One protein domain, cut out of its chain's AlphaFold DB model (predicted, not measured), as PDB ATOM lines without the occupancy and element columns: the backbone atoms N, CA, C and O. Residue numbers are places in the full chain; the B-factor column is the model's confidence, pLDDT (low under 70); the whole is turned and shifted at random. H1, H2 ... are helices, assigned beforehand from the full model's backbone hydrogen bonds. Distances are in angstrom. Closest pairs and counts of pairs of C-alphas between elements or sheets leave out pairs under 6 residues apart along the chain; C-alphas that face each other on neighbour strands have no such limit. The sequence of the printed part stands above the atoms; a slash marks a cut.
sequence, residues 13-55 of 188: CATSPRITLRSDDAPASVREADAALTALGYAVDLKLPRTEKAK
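What this domain is: This is residues 13 to 55 of the 188 residues of an uncharacterized protein of Streptomyces sp. SID3212 (UniProt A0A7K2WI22). What shape does the model make from its first printed residue onward? It is a loose, narrow loop drawn out into a rod: after residues 13 to 16 comes the short helix H1, then the long helix H2 along one side, and residues 40 to 55, with no named element, fold back beside H2 toward H1. What is it built of, and how large is it? The 43 printed residues include two named helices, H1 then H2, and no named strand; the class is all helix, with 21 residues, under half, in named elements. The whole is loose, with a radius of gyration of the C-alphas of 13.1 A and spans of 44 by 15 by 14 A.

How they stand to each other: Which residues make up the two helices, and how near do they come? H1, residues 17 to 23, and H2, residues 26 to 39, are close but not clearly touching, with 1 pair of C-alphas within 8 A. Their closest C-alphas, those of Leu 21 and Pro 27, are 7.3 A apart. How do their lines stand? They are about perpendicular at 72 degrees, but only just. What do the backbones show? In H1 and H2 every O i to N i+4 pair is within hydrogen-bond range.

Where its parts are: Where is H1? It begins at C-alpha 17, (-45.663, -27.249, 25.591), and measures 10.1 A from first to last C-alpha. Where does H2 end? It measures 19.9 A from first to last C-alpha and ends at C-alpha 39, (-37.627, -40.594, 51.918).

The domain as a whole: How far does it reach? The two C-alphas farthest apart, those of Cys 13 and Gly 41, are 44.7 A apart. Which residues stand free? Residues 36 to 41 do, of which 36 to 39 belong to H2. Are there cuts, long links or weak places? The printed part has no cut, the link from H1 to H2 is tight, and no printed residue is under 70 in pLDDT.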
ATOM      1  N   CYS A  13     -53.527 -23.990  15.379       86.19
ATOM      2  CA  CYS A  13     -54.016 -24.298  16.712       86.19
ATOM      3  C   CYS A  13     -52.952 -25.020  17.541       86.19
ATOM      4  O   CYS A  13     -52.998 -26.227  17.762       86.19
ATOM      5  N   ALA A  14     -51.958 -24.265  18.008       82.94
ATOM      6  CA  ALA A  14     -50.855 -24.835  18.774       82.94
ATOM      7  C   ALA A  14     -50.664 -24.120  20.113       82.94
ATOM      8  O   ALA A  14     -50.267 -22.943  20.157       82.94
ATOM      9  N   THR A  15     -50.893 -24.867  21.196       84.50
ATOM     10  CA  THR A  15     -50.588 -24.471  22.576       84.50
ATOM     11  C   THR A  15     -49.100 -24.645  22.878       84.50
ATOM     12  O   THR A  15     -48.437 -25.531  22.344       84.50
ATOM     13  N   SER A  16     -48.555 -23.793  23.752       83.50
ATOM     14  CA  SER A  16     -47.179 -23.942  24.242       83.50
ATOM     15  C   SER A  16     -47.011 -25.246  25.042       83.50
ATOM     16  O   SER A  16     -47.794 -25.461  25.971       83.50
ATOM     17  N   PRO A  17     -45.951 -26.046  24.803       82.75
ATOM     18  CA  PRO A  17     -45.663 -27.249  25.591       82.75
ATOM     19  C   PRO A  17     -45.538 -26.997  27.102       82.75
ATOM     20  O   PRO A  17     -45.815 -27.864  27.919       82.75
ATOM     21  N   ARG A  18     -45.142 -25.785  27.512       85.81
ATOM     22  CA  ARG A  18     -45.064 -25.421  28.939       85.81
ATOM     23  C   ARG A  18     -46.430 -25.234  29.590       85.81
ATOM     24  O   ARG A  18     -46.533 -25.337  30.811       85.81
ATOM     25  N   ILE A  19     -47.439 -24.894  28.791       85.00
ATOM     26  CA  ILE A  19     -48.825 -24.761  29.241       85.00
ATOM     27  C   ILE A  19     -49.475 -26.140  29.280       85.00
ATOM     28  O   ILE A  19     -50.122 -26.440  30.275       85.00
ATOM     29  N   THR A  20     -49.271 -26.982  28.256       84.88
ATOM     30  CA  THR A  20     -49.796 -28.361  28.254       84.88
ATOM     31  C   THR A  20     -49.265 -29.120  29.461       84.88
ATOM     32  O   THR A  20     -50.048 -29.545  30.300       84.88
ATOM     33  N   LEU A  21     -47.942 -29.083  29.657       84.62
ATOM     34  CA  LEU A  21     -47.287 -29.751  30.773       84.62
ATOM     35  C   LEU A  21     -47.760 -29.241  32.138       84.62
ATOM     36  O   LEU A  21     -47.691 -29.964  33.120       84.62
ATOM     37  N   ARG A  22     -48.230 -27.992  32.243       83.88
ATOM     38  CA  ARG A  22     -48.784 -27.486  33.506       83.88
ATOM     39  C   ARG A  22     -50.109 -28.154  33.873       83.88
ATOM     40  O   ARG A  22     -50.410 -28.249  35.060       83.88
ATOM     41  N   SER A  23     -50.906 -28.486  32.867       78.62
ATOM     42  CA  SER A  23     -52.244 -29.054  33.018       78.62
ATOM     43  C   SER A  23     -52.230 -30.580  33.131       78.62
ATOM     44  O   SER A  23     -53.263 -31.151  33.453       78.62
ATOM     45  N   ASP A  24     -51.090 -31.217  32.862       81.69
ATOM     46  CA  ASP A  24     -50.888 -32.655  33.016       81.69
ATOM     47  C   ASP A  24     -50.594 -33.033  34.478       81.69
ATOM     48  O   ASP A  24     -49.947 -32.281  35.211       81.69
ATOM     49  N   ASP A  25     -50.968 -34.252  34.872       81.19
ATOM     50  CA  ASP A  25     -50.637 -34.807  36.195       81.19
ATOM     51  C   ASP A  25     -49.179 -35.288  36.285       81.19
ATOM     52  O   ASP A  25     -48.621 -35.436  37.374       81.19
ATOM     53  N   ALA A  26     -48.521 -35.499  35.140       82.81
ATOM     54  CA  ALA A  26     -47.173 -36.062  35.065       82.81
ATOM     55  C   ALA A  26     -46.118 -35.290  35.890       82.81
ATOM     56  O   ALA A  26     -45.305 -35.921  36.564       82.81
ATOM     57  N   PRO A  27     -46.086 -33.943  35.926       83.50
ATOM     58  CA  PRO A  27     -45.131 -33.240  36.776       83.50
ATOM     59  C   PRO A  27     -45.456 -33.337  38.264       83.50
ATOM     60  O   PRO A  27     -44.559 -33.097  39.068       83.50
ATOM     61  N   ALA A  28     -46.710 -33.595  38.642       83.56
ATOM     62  CA  ALA A  28     -47.078 -33.826  40.034       83.56
ATOM     63  C   ALA A  28     -46.610 -35.219  40.468       83.56
ATOM     64  O   ALA A  28     -45.868 -35.324  41.441       83.56
ATOM     65  N   SER A  29     -46.904 -36.248  39.671       86.19
ATOM     66  CA  SER A  29     -46.473 -37.620  39.958       86.19
ATOM     67  C   SER A  29     -44.950 -37.774  39.989       86.19
ATOM     68  O   SER A  29     -44.422 -38.484  40.841       86.19
ATOM     69  N   VAL A  30     -44.209 -37.055  39.135       88.06
ATOM     70  CA  VAL A  30     -42.735 -37.045  39.197       88.06
ATOM     71  C   VAL A  30     -42.224 -36.422  40.501       88.06
ATOM     72  O   VAL A  30     -41.256 -36.930  41.060       88.06
ATOM     73  N   ARG A  31     -42.865 -35.364  41.025       86.31
ATOM     74  CA  ARG A  31     -42.480 -34.778  42.327       86.31
ATOM     75  C   ARG A  31     -42.803 -35.705  43.490       86.31
ATOM     76  O   ARG A  31     -42.034 -35.773  44.439       86.31
ATOM     77  N   GLU A  32     -43.933 -36.399  43.425       89.25
ATOM     78  CA  GLU A  32     -44.316 -37.377  44.445       89.25
ATOM     79  C   GLU A  32     -43.349 -38.565  44.467       89.25
ATOM     80  O   GLU A  32     -42.901 -38.971  45.537       89.25
ATOM     81  N   ALA A  33     -42.961 -39.074  43.295       89.25
ATOM     82  CA  ALA A  33     -41.972 -40.139  43.179       89.25
ATOM     83  C   ALA A  33     -40.587 -39.706  43.689       89.25
ATOM     84  O   ALA A  33     -39.937 -40.460  44.411       89.25
ATOM     85  N   ASP A  34     -40.156 -38.486  43.357       89.62
ATOM     86  CA  ASP A  34     -38.910 -37.893  43.861       89.62
ATOM     87  C   ASP A  34     -38.900 -37.809  45.396       89.62
ATOM     88  O   ASP A  34     -37.955 -38.260  46.050       89.62
ATOM     89  N   ALA A  35     -39.998 -37.329  45.986       88.81
ATOM     90  CA  ALA A  35     -40.164 -37.270  47.435       88.81
ATOM     91  C   ALA A  35     -40.141 -38.667  48.079       88.81
ATOM     92  O   ALA A  35     -39.499 -38.856  49.113       88.81
ATOM     93  N   ALA A  36     -40.796 -39.655  47.461       92.69
ATOM     94  CA  ALA A  36     -40.829 -41.027  47.962       92.69
ATOM     95  C   ALA A  36     -39.444 -41.697  47.929       92.69
ATOM     96  O   ALA A  36     -39.041 -42.331  48.903       92.69
ATOM     97  N   LEU A  37     -38.689 -41.532  46.839       92.31
ATOM     98  CA  LEU A  37     -37.333 -42.077  46.721       92.31
ATOM     99  C   LEU A  37     -36.364 -41.400  47.695       92.31
ATOM    100  O   LEU A  37     -35.572 -42.083  48.346       92.31
ATOM    101  N   THR A  38     -36.485 -40.081  47.858       90.44
ATOM    102  CA  THR A  38     -35.698 -39.318  48.836       90.44
ATOM    103  C   THR A  38     -35.977 -39.791  50.265       90.44
ATOM    104  O   THR A  38     -35.046 -39.974  51.048       90.44
ATOM    105  N   ALA A  39     -37.241 -40.067  50.606       91.50
ATOM    106  CA  ALA A  39     -37.627 -40.594  51.918       91.50
ATOM    107  C   ALA A  39     -37.061 -41.999  52.202       91.50
ATOM    108  O   ALA A  39     -36.823 -42.343  53.358       91.50
ATOM    109  N   LEU A  40     -36.808 -42.795  51.160       94.62
ATOM    110  CA  LEU A  40     -36.154 -44.104  51.252       94.62
ATOM    111  C   LEU A  40     -34.615 -44.016  51.305       94.62
ATOM    112  O   LEU A  40     -33.945 -45.045  51.350       94.62
ATOM    113  N   GLY A  41     -34.042 -42.806  51.311       92.50
ATOM    114  CA  GLY A  41     -32.596 -42.586  51.384       92.50
ATOM    115  C   GLY A  41     -31.874 -42.667  50.037       92.50
ATOM    116  O   GLY A  41     -30.643 -42.645  50.006       92.50
ATOM    117  N   TYR A  42     -32.606 -42.738  48.921       91.31
ATOM    118  CA  TYR A  42     -32.009 -42.632  47.593       91.31
ATOM    119  C   TYR A  42     -31.752 -41.163  47.255       91.31
ATOM    120  O   TYR A  42     -32.653 -40.331  47.318       91.31
ATOM    121  N   ALA A  43     -30.521 -40.841  46.858       82.94
ATOM    122  CA  ALA A  43     -30.192 -39.520  46.338       82.94
ATOM    123  C   ALA A  43     -30.701 -39.396  44.893       82.94
ATOM    124  O   ALA A  43     -30.138 -40.004  43.978       82.94
ATOM    125  N   VAL A  44     -31.763 -38.615  44.691       84.50
ATOM    126  CA  VAL A  44     -32.355 -38.337  43.377       84.50
ATOM    127  C   VAL A  44     -32.314 -36.822  43.123       84.50
ATOM    128  O   VAL A  44     -32.618 -36.042  44.017       84.50
ATOM    129  N   ASP A  45     -31.888 -36.393  41.926       80.38
ATOM    130  CA  ASP A  45     -31.932 -34.983  41.477       80.38
ATOM    131  C   ASP A  45     -32.781 -34.885  40.201       80.38
ATOM    132  O   ASP A  45     -32.277 -34.915  39.072       80.38
ATOM    133  N   LEU A  46     -34.104 -34.835  40.373       81.50
ATOM    134  CA  LEU A  46     -35.059 -34.705  39.272       81.50
ATOM    135  C   LEU A  46     -35.313 -33.231  38.930       81.50
ATOM    136  O   LEU A  46     -36.074 -32.518  39.586       81.50
ATOM    137  N   LYS A  47     -34.736 -32.768  37.815       82.69
ATOM    138  CA  LYS A  47     -34.972 -31.411  37.295       82.69
ATOM    139  C   LYS A  47     -36.184 -31.361  36.377       82.69
ATOM    140  O   LYS A  47     -36.106 -31.686  35.193       82.69
ATOM    141  N   LEU A  48     -37.299 -30.876  36.912       82.38
ATOM    142  CA  LEU A  48     -38.501 -30.636  36.123       82.38
ATOM    143  C   LEU A  48     -38.375 -29.379  35.244       82.38
ATOM    144  O   LEU A  48     -37.880 -28.340  35.697       82.38
ATOM    145  N   PRO A  49     -38.865 -29.426  33.994       84.62
ATOM    146  CA  PRO A  49     -38.927 -28.247  33.141       84.62
ATOM    147  C   PRO A  49     -39.901 -27.205  33.711       84.62
ATOM    148  O   PRO A  49     -40.875 -27.512  34.400       84.62
ATOM    149  N   ARG A  50     -39.657 -25.932  33.378       83.62
ATOM    150  CA  ARG A  50     -40.537 -24.830  33.787       83.62
ATOM    151  C   ARG A  50     -41.897 -24.940  33.096       83.62
ATOM    152  O   ARG A  50     -41.964 -25.037  31.872       83.62
ATOM    153  N   THR A  51     -42.961 -24.837  33.885       86.44
ATOM    154  CA  THR A  51     -44.348 -24.785  33.406       86.44
ATOM    155  C   THR A  51     -44.878 -23.350  33.409       86.44
ATOM    156  O   THR A  51     -44.393 -22.496  34.152       86.44
ATOM    157  N   GLU A  52     -45.886 -23.063  32.585       85.25
ATOM    158  CA  GLU A  52     -46.475 -21.723  32.440       85.25
ATOM    159  C   GLU A  52     -48.003 -21.769  32.569       85.25
ATOM    160  O   GLU A  52     -48.643 -22.731  32.158       85.25
ATOM    161  N   LYS A  53     -48.608 -20.727  33.158       86.56
ATOM    162  CA  LYS A  53     -50.075 -20.609  33.251       86.56
ATOM    163  C   LYS A  53     -50.674 -20.238  31.894       86.56
ATOM    164  O   LYS A  53     -50.146 -19.369  31.197       86.56
ATOM    165  N   ALA A  54     -51.817 -20.840  31.570       85.94
ATOM    166  CA  ALA A  54     -52.597 -20.473  30.398       85.94
ATOM    167  C   ALA A  54     -53.039 -18.999  30.462       85.94
ATOM    168  O   ALA A  54     -53.423 -18.492  31.518       85.94
ATOM    169  N   LYS A  55     -52.984 -18.310  29.318       87.94
ATOM    170  CA  LYS A  55     -53.438 -16.919  29.158       87.94
ATOM    171  C   LYS A  55     -54.748 -16.881  28.379       87.94
ATOM    172  O   LYS A  55     -55.043 -17.813  27.649       87.94
TER     173      LYS A  55